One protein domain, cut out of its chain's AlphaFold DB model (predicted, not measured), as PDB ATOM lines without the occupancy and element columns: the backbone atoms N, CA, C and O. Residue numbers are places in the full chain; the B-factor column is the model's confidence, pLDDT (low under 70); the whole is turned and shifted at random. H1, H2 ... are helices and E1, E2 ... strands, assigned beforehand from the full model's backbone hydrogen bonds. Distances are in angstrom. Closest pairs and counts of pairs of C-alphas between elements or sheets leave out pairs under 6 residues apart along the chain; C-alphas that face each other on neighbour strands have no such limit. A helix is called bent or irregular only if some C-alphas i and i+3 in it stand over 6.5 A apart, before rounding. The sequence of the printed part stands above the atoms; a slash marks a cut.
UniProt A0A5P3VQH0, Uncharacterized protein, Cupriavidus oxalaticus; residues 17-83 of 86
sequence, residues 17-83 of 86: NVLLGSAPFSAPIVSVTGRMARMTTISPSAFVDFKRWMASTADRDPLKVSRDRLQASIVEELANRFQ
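What this domain is: This is residues 17 to 83 of the 86 residues of an uncharacterized protein of Cupriavidus oxalaticus (UniProt A0A5P3VQH0). Two helices, H2 and H3, lie side by side as a helical hairpin, and a two-stranded hairpin of E1 and E2 reaches away from the first residues of H2 as an arm. The one-turn helix H1 packs on H2, and H3 is apart from both strands. The printed part has 67 residues with three named helices and two named strands, in the order H1, E1, E2, H2, H3, and its class is mixed, helices and strands. The sheet has the order E1 - E2 and is antiparallel. The whole is loose, with a radius of gyration of the C-alphas of 14.3 A, and elongated, with spans of 44 by 25 by 20 A.

Where its parts are: H1 is residues 17 to 20, 4.9 A from first to last C-alpha, and begins at C-alpha 17 at (101.947, 27.798, 167.901). E1, residues 25 to 30, is 16.2 A long. E2, residues 36 to 41, is 16.1 A long and ends at C-alpha 41 at (91.423, 20.354, 161.904). H2, residues 44 to 54, is 15.3 A long. H3, residues 62 to 81, is the longest helix at 29.3 A and ends at C-alpha 81 at (90.494, 3.638, 170.175). H3 is neither bent nor irregular, but only just: C-alphas 63 and 66 are 6.2 A apart.

How they stand to each other: H1 touches H2, the closest C-alphas being those of Leu 19 and Ala 46, 5.8 A apart. H1 is apart from E2 and from H3. E1 and E2 form a hairpin of antiparallel neighbours, with 152 degrees between their directions. The C-alphas of Ser 26 and Thr 40 face each other at 4.3 A. Across this pair N 25 and O 41 are 2.8 A apart and N 39 and O 27 are 2.9 A apart, both within hydrogen-bond range. The closest C-alphas of E1 and H2 are those of Phe 25 and Pro 44, 7.2 A apart. H2 and H3 form a helical hairpin and touch, at a shallow tilt of 22 degrees, opposite ways. Their closest C-alphas are those of Val 48 and Ala 72, 4.5 A apart. In H2 every O i to N i+4 pair is within hydrogen-bond range, in H3 14 of 16 are, and H1 is too short for such a pair.

The domain as a whole: The two C-alphas farthest apart in the domain are those of Gly 34, between E1 and E2, and Ala 58, between H2 and H3, at 45.2 A. The printed part has no cut. The links H1 to E1, E1 to E2 and E2 to H2 are tight, and the link H2 to H3, with 7 residues, is short. The mean pLDDT of the printed part is 94.4, and no printed residue is under 70.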
ATOM      1  N   ASN A  17     101.043  28.314 168.927       85.56
ATOM      2  CA  ASN A  17     101.947  27.798 167.901       85.56
ATOM      3  C   ASN A  17     102.081  26.266 167.913       85.56
ATOM      4  O   ASN A  17     102.310  25.689 166.860       85.56
ATOM      5  N   VAL A  18     101.901  25.601 169.061       87.19
ATOM      6  CA  VAL A  18     101.915  24.128 169.145       87.19
ATOM      7  C   VAL A  18     100.762  23.525 168.339       87.19
ATOM      8  O   VAL A  18     100.942  22.519 167.662       87.19
ATOM      9  N   LEU A  19      99.593  24.167 168.364       89.25
ATOM     10  CA  LEU A  19      98.435  23.730 167.587       89.25
ATOM     11  C   LEU A  19      98.648  23.991 166.092       89.25
ATOM     12  O   LEU A  19      98.388  23.115 165.273       89.25
ATOM     13  N   LEU A  20      99.159  25.177 165.750       87.56
ATOM     14  CA  LEU A  20      99.345  25.618 164.363       87.56
ATOM     15  C   LEU A  20     100.533  24.953 163.654       87.56
ATOM     16  O   LEU A  20     100.524  24.843 162.434       87.56
ATOM     17  N   GLY A  21     101.555  24.533 164.402       88.38
ATOM     18  CA  GLY A  21     102.746  23.870 163.865       88.38
ATOM     19  C   GLY A  21     102.618  22.352 163.741       88.38
ATOM     20  O   GLY A  21     103.523  21.712 163.214       88.38
ATOM     21  N   SER A  22     101.526  21.767 164.240       90.50
ATOM     22  CA  SER A  22     101.276  20.326 164.145       90.50
ATOM     23  C   SER A  22     100.721  19.931 162.774       90.50
ATOM     24  O   SER A  22     100.031  20.720 162.125       90.50
ATOM     25  N   ALA A  23     100.993  18.697 162.335       91.38
ATOM     26  CA  ALA A  23     100.373  18.157 161.127       91.38
ATOM     27  C   ALA A  23      98.840  18.130 161.299       91.38
ATOM     28  O   ALA A  23      98.354  17.618 162.310       91.38
ATOM     29  N   PRO A  24      98.058  18.686 160.359       92.00
ATOM     30  CA  PRO A  24      96.614  18.747 160.513       92.00
ATOM     31  C   PRO A  24      95.991  17.352 160.400       92.00
ATOM     32  O   PRO A  24      96.375  16.536 159.563       92.00
ATOM     33  N   PHE A  25      94.967  17.104 161.206       94.00
ATOM     34  CA  PHE A  25      94.148  15.904 161.126       94.00
ATOM     35  C   PHE A  25      93.050  16.082 160.080       94.00
ATOM     36  O   PHE A  25      92.354  17.097 160.076       94.00
ATOM     37  N   SER A  26      92.871  15.095 159.197       94.69
ATOM     38  CA  SER A  26      91.839  15.129 158.157       94.69
ATOM     39  C   SER A  26      91.055  13.827 158.087       94.69
ATOM     40  O   SER A  26      91.622  12.779 157.778       94.69
ATOM     41  N   ALA A  27      89.737  13.905 158.268       92.75
ATOM     42  CA  ALA A  27      88.836  12.755 158.226       92.75
ATOM     43  C   ALA A  27      87.558  13.058 157.421       92.75
ATOM     44  O   ALA A  27      87.132  14.216 157.357       92.75
ATOM     45  N   PRO A  28      86.932  12.049 156.787       94.69
ATOM     46  CA  PRO A  28      85.610  12.212 156.196       94.69
ATOM     47  C   PRO A  28      84.556  12.443 157.289       94.69
ATOM     48  O   PRO A  28      84.586  11.813 158.343       94.69
ATOM     49  N   ILE A  29      83.607  13.332 157.020       94.62
ATOM     50  CA  ILE A  29      82.427  13.588 157.845       94.62
ATOM     51  C   ILE A  29      81.173  13.434 156.992       94.62
ATOM     52  O   ILE A  29      81.186  13.715 155.791       94.62
ATOM     53  N   VAL A  30      80.083  13.006 157.620       96.50
ATOM     54  CA  VAL A  30      78.786  12.818 156.966       96.50
ATOM     55  C   VAL A  30      77.765  13.695 157.674       96.50
ATOM     56  O   VAL A  30      77.602  13.621 158.890       96.50
ATOM     57  N   SER A  31      77.096  14.563 156.920       96.06
ATOM     58  CA  SER A  31      75.983  15.358 157.439       96.06
ATOM     59  C   SER A  31      74.761  14.479 157.715       96.06
ATOM     60  O   SER A  31      74.613  13.403 157.140       96.06
ATOM     61  N   VAL A  32      73.806  15.001 158.484       95.69
ATOM     62  CA  VAL A  32      72.514  14.331 158.736       95.69
ATOM     63  C   VAL A  32      71.697  14.058 157.463       95.69
ATOM     64  O   VAL A  32      70.803  13.224 157.478       95.69
ATOM     65  N   THR A  33      72.014  14.734 156.350       96.44
ATOM     66  CA  THR A  33      71.382  14.516 155.032       96.44
ATOM     67  C   THR A  33      72.141  13.517 154.150       96.44
ATOM     68  O   THR A  33      71.818  13.363 152.977       96.44
ATOM     69  N   GLY A  34      73.196  12.879 154.669       96.31
ATOM     70  CA  GLY A  34      74.040  11.935 153.928       96.31
ATOM     71  C   GLY A  34      75.125  12.584 153.061       96.31
ATOM     72  O   GLY A  34      75.959  11.880 152.496       96.31
ATOM     73  N   ARG A  35      75.178  13.922 152.966       97.44
ATOM     74  CA  ARG A  35      76.272  14.613 152.256       97.44
ATOM     75  C   ARG A  35      77.605  14.385 152.960       97.44
ATOM     76  O   ARG A  35      77.688  14.614 154.167       97.44
ATOM     77  N   MET A  36      78.627  14.007 152.198       97.69
ATOM     78  CA  MET A  36      79.987  13.814 152.697       97.69
ATOM     79  C   MET A  36      80.862  15.043 152.453       97.69
ATOM     80  O   MET A  36      80.751  15.701 151.419       97.69
ATOM     81  N   ALA A  37      81.767  15.313 153.385       96.94
ATOM     82  CA  ALA A  37      82.846  16.282 153.234       96.94
ATOM     83  C   ALA A  37      84.112  15.753 153.921       96.94
ATOM     84  O   ALA A  37      84.047  14.800 154.694       96.94
ATOM     85  N   ARG A  38      85.270  16.366 153.667       96.38
ATOM     86  CA  ARG A  38      86.456  16.165 154.512       96.38
ATOM     87  C   ARG A  38      86.559  17.310 155.506       96.38
ATOM     88  O   ARG A  38      86.541  18.469 155.105       96.38
ATOM     89  N   MET A  39      86.690  16.979 156.783       94.88
ATOM     90  CA  MET A  39      86.997  17.941 157.833       94.88
ATOM     91  C   MET A  39      88.496  17.913 158.095       94.88
ATOM     92  O   MET A  39      89.039  16.858 158.419       94.88
ATOM     93  N   THR A  40      89.143  19.068 157.966       94.88
ATOM     94  CA  THR A  40      90.550  19.264 158.327       94.88
ATOM     95  C   THR A  40      90.614  20.141 159.572       94.88
ATOM     96  O   THR A  40      89.990  21.200 159.613       94.88
ATOM     97  N   THR A  41      91.328  19.691 160.599       92.94
ATOM     98  CA  THR A  41      91.423  20.354 161.904       92.94
ATOM     99  C   THR A  41      92.786  20.096 162.555       92.94
ATOM    100  O   THR A  41      93.665  19.472 161.963       92.94
ATOM    101  N   ILE A  42      92.987  20.612 163.765       94.00
ATOM    102  CA  ILE A  42      94.199  20.420 164.569       94.00
ATOM    103  C   ILE A  42      94.454  18.938 164.877       94.00
ATOM    104  O   ILE A  42      93.513  18.152 165.003       94.00
ATOM    105  N   SER A  43      95.726  18.565 165.038       94.94
ATOM    106  CA  SER A  43      96.099  17.210 165.456       94.94
ATOM    107  C   SER A  43      95.478  16.844 166.818       94.94
ATOM    108  O   SER A  43      95.588  17.637 167.762       94.94
ATOM    109  N   PRO A  44      94.881  15.640 166.965       95.56
ATOM    110  CA  PRO A  44      94.429  15.121 168.249       95.56
ATOM    111  C   PRO A  44      95.532  15.107 169.310       95.56
ATOM    112  O   PRO A  44      95.293  15.547 170.432       95.56
ATOM    113  N   SER A  45      96.750  14.676 168.961       94.75
ATOM    114  CA  SER A  45      97.870  14.626 169.910       94.75
ATOM    115  C   SER A  45      98.303  16.027 170.346       94.75
ATOM    116  O   SER A  45      98.411  16.298 171.542       94.75
ATOM    117  N   ALA A  46      98.418  16.966 169.402       95.25
ATOM    118  CA  ALA A  46      98.746  18.356 169.718       95.25
ATOM    119  C   ALA A  46      97.671  19.022 170.593       95.25
ATOM    120  O   ALA A  46      97.991  19.806 171.489       95.25
ATOM    121  N   PHE A  47      96.391  18.697 170.370       95.62
ATOM    122  CA  PHE A  47      95.296  19.163 171.218       95.62
ATOM    123  C   PHE A  47      95.406  18.622 172.648       95.62
ATOM    124  O   PHE A  47      95.263  19.398 173.597       95.62
ATOM    125  N   VAL A  48      95.678  17.322 172.812       96.31
ATOM    126  CA  VAL A  48      95.860  16.678 174.125       96.31
ATOM    127  C   VAL A  48      97.000  17.342 174.893       96.31
ATOM    128  O   VAL A  48      96.794  17.779 176.030       96.31
ATOM    129  N   ASP A  49      98.162  17.501 174.264       95.12
ATOM    130  CA  ASP A  49      99.335  18.124 174.883       95.12
ATOM    131  C   ASP A  49      99.061  19.572 175.288       95.12
ATOM    132  O   ASP A  49      99.370  19.996 176.409       95.12
ATOM    133  N   PHE A  50      98.415  20.334 174.403       95.50
ATOM    134  CA  PHE A  50      98.036  21.714 174.676       95.50
ATOM    135  C   PHE A  50      97.069  21.817 175.862       95.50
ATOM    136  O   PHE A  50      97.237  22.673 176.733       95.50
ATOM    137  N   LYS A  51      96.067  20.936 175.934       96.38
ATOM    138  CA  LYS A  51      95.067  20.919 177.009       96.38
ATOM    139  C   LYS A  51      95.660  20.510 178.351       96.38
ATOM    140  O   LYS A  51      95.381  21.168 179.356       96.38
ATOM    141  N   ARG A  52      96.527  19.494 178.367       96.69
ATOM    142  CA  ARG A  52      97.282  19.087 179.564       96.69
ATOM    143  C   ARG A  52      98.159  20.217 180.079       96.69
ATOM    144  O   ARG A  52      98.151  20.492 181.276       96.69
ATOM    145  N   TRP A  53      98.851  20.907 179.177       95.31
ATOM    146  CA  TRP A  53      99.649  22.069 179.536       95.31
ATOM    147  C   TRP A  53      98.794  23.227 180.073       95.31
ATOM    148  O   TRP A  53      99.116  23.775 181.119       95.31
ATOM    149  N   MET A  54      97.670  23.576 179.437       94.12
ATOM    150  CA  MET A  54      96.779  24.620 179.971       94.12
ATOM    151  C   MET A  54      96.256  24.288 181.373       94.12
ATOM    152  O   MET A  54      96.072  25.182 182.190       94.12
ATOM    153  N   ALA A  55      96.012  23.012 181.667       95.50
ATOM    154  CA  ALA A  55      95.553  22.578 182.983       95.50
ATOM    155  C   ALA A  55      96.660  22.554 184.056       95.50
ATOM    156  O   ALA A  55      96.352  22.310 185.227       95.50
ATOM    157  N   SER A  56      97.927  22.753 183.670       94.94
ATOM    158  CA  SER A  56      99.073  22.833 184.583       94.94
ATOM    159  C   SER A  56      99.598  24.257 184.791       94.94
ATOM    160  O   SER A  56     100.407  24.471 185.693       94.94
ATOM    161  N   THR A  57      99.142  25.246 184.012       92.88
ATOM    162  CA  THR A  57      99.538  26.649 184.208       92.88
ATOM    163  C   THR A  57      98.918  27.226 185.481       92.88
ATOM    164  O   THR A  57      97.712  27.105 185.690       92.88
ATOM    165  N   ALA A  58      99.731  27.903 186.299       88.25
ATOM    166  CA  ALA A  58      99.324  28.438 187.602       88.25
ATOM    167  C   ALA A  58      98.199  29.489 187.532       88.25
ATOM    168  O   ALA A  58      97.432  29.627 188.476       88.25
ATOM    169  N   ASP A  59      98.082  30.210 186.414       90.06
ATOM    170  CA  ASP A  59      97.077  31.252 186.188       90.06
ATOM    171  C   ASP A  59      95.806  30.738 185.490       90.06
ATOM    172  O   ASP A  59      94.966  31.526 185.046       90.06
ATOM    173  N   ARG A  60      95.637  29.414 185.373       92.19
ATOM    174  CA  ARG A  60      94.419  28.839 184.801       92.19
ATOM    175  C   ARG A  60      93.267  28.943 185.792       92.19
ATOM    176  O   ARG A  60      93.357  28.463 186.916       92.19
ATOM    177  N   ASP A  61      92.150  29.487 185.320       91.44
ATOM    178  CA  ASP A  61      90.870  29.471 186.031       91.44
ATOM    179  C   ASP A  61      90.543  28.046 186.540       91.44
ATOM    180  O   ASP A  61      90.427  27.128 185.712       91.44
ATOM    181  N   PRO A  62      90.366  27.847 187.863       90.69
ATOM    182  CA  PRO A  62      90.108  26.538 188.461       90.69
ATOM    183  C   PRO A  62      88.925  25.784 187.842       90.69
ATOM    184  O   PRO A  62      88.993  24.565 187.672       90.69
ATOM    185  N   LEU A  63      87.866  26.492 187.431       90.69
ATOM    186  CA  LEU A  63      86.701  25.876 186.786       90.69
ATOM    187  C   LEU A  63      87.048  25.335 185.392       90.69
ATOM    188  O   LEU A  63      86.495  24.329 184.942       90.69
ATOM    189  N   LYS A  64      88.000  25.969 184.699       92.88
ATOM    190  CA  LYS A  64      88.448  25.553 183.362       92.88
ATOM    191  C   LYS A  64      89.471  24.419 183.420       92.88
ATOM    192  O   LYS A  64      89.515  23.634 182.476       92.88
ATOM    193  N   VAL A  65      90.222  24.284 184.517       96.06
ATOM    194  CA  VAL A  65      91.227  23.221 184.713       96.06
ATOM    195  C   VAL A  65      90.610  21.828 184.576       96.06
ATOM    196  O   VAL A  65      91.113  21.008 183.808       96.06
ATOM    197  N   SER A  66      89.508  21.558 185.286       95.38
ATOM    198  CA  SER A  66      88.836  20.248 185.229       95.38
ATOM    199  C   SER A  66      88.372  19.920 183.806       95.38
ATOM    200  O   SER A  66      88.638  18.836 183.283       95.38
ATOM    201  N   ARG A  67      87.772  20.906 183.128       96.50
ATOM    202  CA  ARG A  67      87.324  20.774 181.739       96.50
ATOM    203  C   ARG A  67      88.478  20.498 180.777       96.50
ATOM    204  O   ARG A  67      88.328  19.657 179.900       96.50
ATOM    205  N   ASP A  68      89.608  21.192 180.909       97.00
ATOM    206  CA  ASP A  68      90.760  20.969 180.030       97.00
ATOM    207  C   ASP A  68      91.330  19.553 180.201       97.00
ATOM    208  O   ASP A  68      91.614  18.895 179.201       97.00
ATOM    209  N   ARG A  69      91.419  19.048 181.443       97.75
ATOM    210  CA  ARG A  69      91.839  17.661 181.715       97.75
ATOM    211  C   ARG A  69      90.875  16.653 181.106       97.75
ATOM    212  O   ARG A  69      91.320  15.746 180.414       97.75
ATOM    213  N   LEU A  70      89.572  16.842 181.311       97.94
ATOM    214  CA  LEU A  70      88.553  15.950 180.762       97.94
ATOM    215  C   LEU A  70      88.593  15.924 179.228       97.94
ATOM    216  O   LEU A  70      88.560  14.853 178.631       97.94
ATOM    217  N   GLN A  71      88.714  17.089 178.589       97.81
ATOM    218  CA  GLN A  71      88.836  17.181 177.135       97.81
ATOM    219  C   GLN A  71      90.086  16.460 176.620       97.81
ATOM    220  O   GLN A  71      89.996  15.756 175.618       97.81
ATOM    221  N   ALA A  72      91.228  16.603 177.301       98.06
ATOM    222  CA  ALA A  72      92.445  15.882 176.944       98.06
ATOM    223  C   ALA A  72      92.256  14.362 177.056       98.06
ATOM    224  O   ALA A  72      92.567  13.644 176.112       98.06
ATOM    225  N   SER A  73      91.698  13.875 178.169       98.38
ATOM    226  CA  SER A  73      91.480  12.440 178.380       98.38
ATOM    227  C   SER A  73      90.521  11.835 177.353       98.38
ATOM    228  O   SER A  73      90.815  10.780 176.803       98.38
ATOM    229  N   ILE A  74      89.408  12.513 177.047       98.31
ATOM    230  CA  ILE A  74      88.438  12.035 176.048       98.31
ATOM    231  C   ILE A  74      89.083  11.953 174.663       98.31
ATOM    232  O   ILE A  74      88.919  10.954 173.964       98.31
ATOM    233  N   VAL A  75      89.811  12.994 174.243       97.00
ATOM    234  CA  VAL A  75      90.437  13.002 172.914       97.00
ATOM    235  C   VAL A  75      91.538  11.948 172.815       97.00
ATOM    236  O   VAL A  75      91.609  11.273 171.795       97.00
ATOM    237  N   GLU A  76      92.346  11.757 173.859       97.56
ATOM    238  CA  GLU A  76      93.362  10.699 173.895       97.56
ATOM    239  C   GLU A  76      92.733   9.302 173.815       97.56
ATOM    240  O   GLU A  76      93.179   8.469 173.029       97.56
ATOM    241  N   GLU A  77      91.658   9.050 174.565       98.00
ATOM    242  CA  GLU A  77      90.951   7.770 174.514       98.00
ATOM    243  C   GLU A  77      90.389   7.494 173.113       98.00
ATOM    244  O   GLU A  77      90.574   6.401 172.574       98.00
ATOM    245  N   LEU A  78      89.732   8.483 172.498       95.94
ATOM    246  CA  LEU A  78      89.188   8.356 171.145       95.94
ATOM    247  C   LEU A  78      90.300   8.161 170.110       95.94
ATOM    248  O   LEU A  78      90.172   7.310 169.231       95.94
ATOM    249  N   ALA A  79      91.396   8.911 170.225       94.06
ATOM    250  CA  ALA A  79      92.536   8.779 169.331       94.06
ATOM    251  C   ALA A  79      93.157   7.383 169.421       94.06
ATOM    252  O   ALA A  79      93.413   6.771 168.390       94.06
ATOM    253  N   ASN A  80      93.309   6.837 170.626       95.06
ATOM    254  CA  ASN A  80      93.817   5.481 170.821       95.06
ATOM    255  C   ASN A  80      92.842   4.426 170.289       95.06
ATOM    256  O   ASN A  80      93.246   3.514 169.569       95.06
ATOM    257  N   ARG A  81      91.549   4.569 170.599       96.50
ATOM    258  CA  ARG A  81      90.494   3.638 170.175       96.50
ATOM    259  C   ARG A  81      90.395   3.525 168.654       96.50
ATOM    260  O   ARG A  81      90.173   2.433 168.143       96.50
ATOM    261  N   PHE A  82      90.530   4.646 167.951       92.81
ATOM    262  CA  PHE A  82      90.386   4.725 166.496       92.81
ATOM    263  C   PHE A  82      91.725   4.874 165.758       92.81
ATOM    264  O   PHE A  82      91.724   5.138 164.558       92.81
ATOM    265  N   GLN A  83      92.852   4.732 166.465       89.19
ATOM    266  CA  GLN A  83      94.216   4.884 165.939       89.19
ATOM    267  C   GLN A  83      94.428   6.187 165.138       89.19
ATOM    268  O   GLN A  83      95.058   6.209 164.080       89.19
TER     269      GLN A  83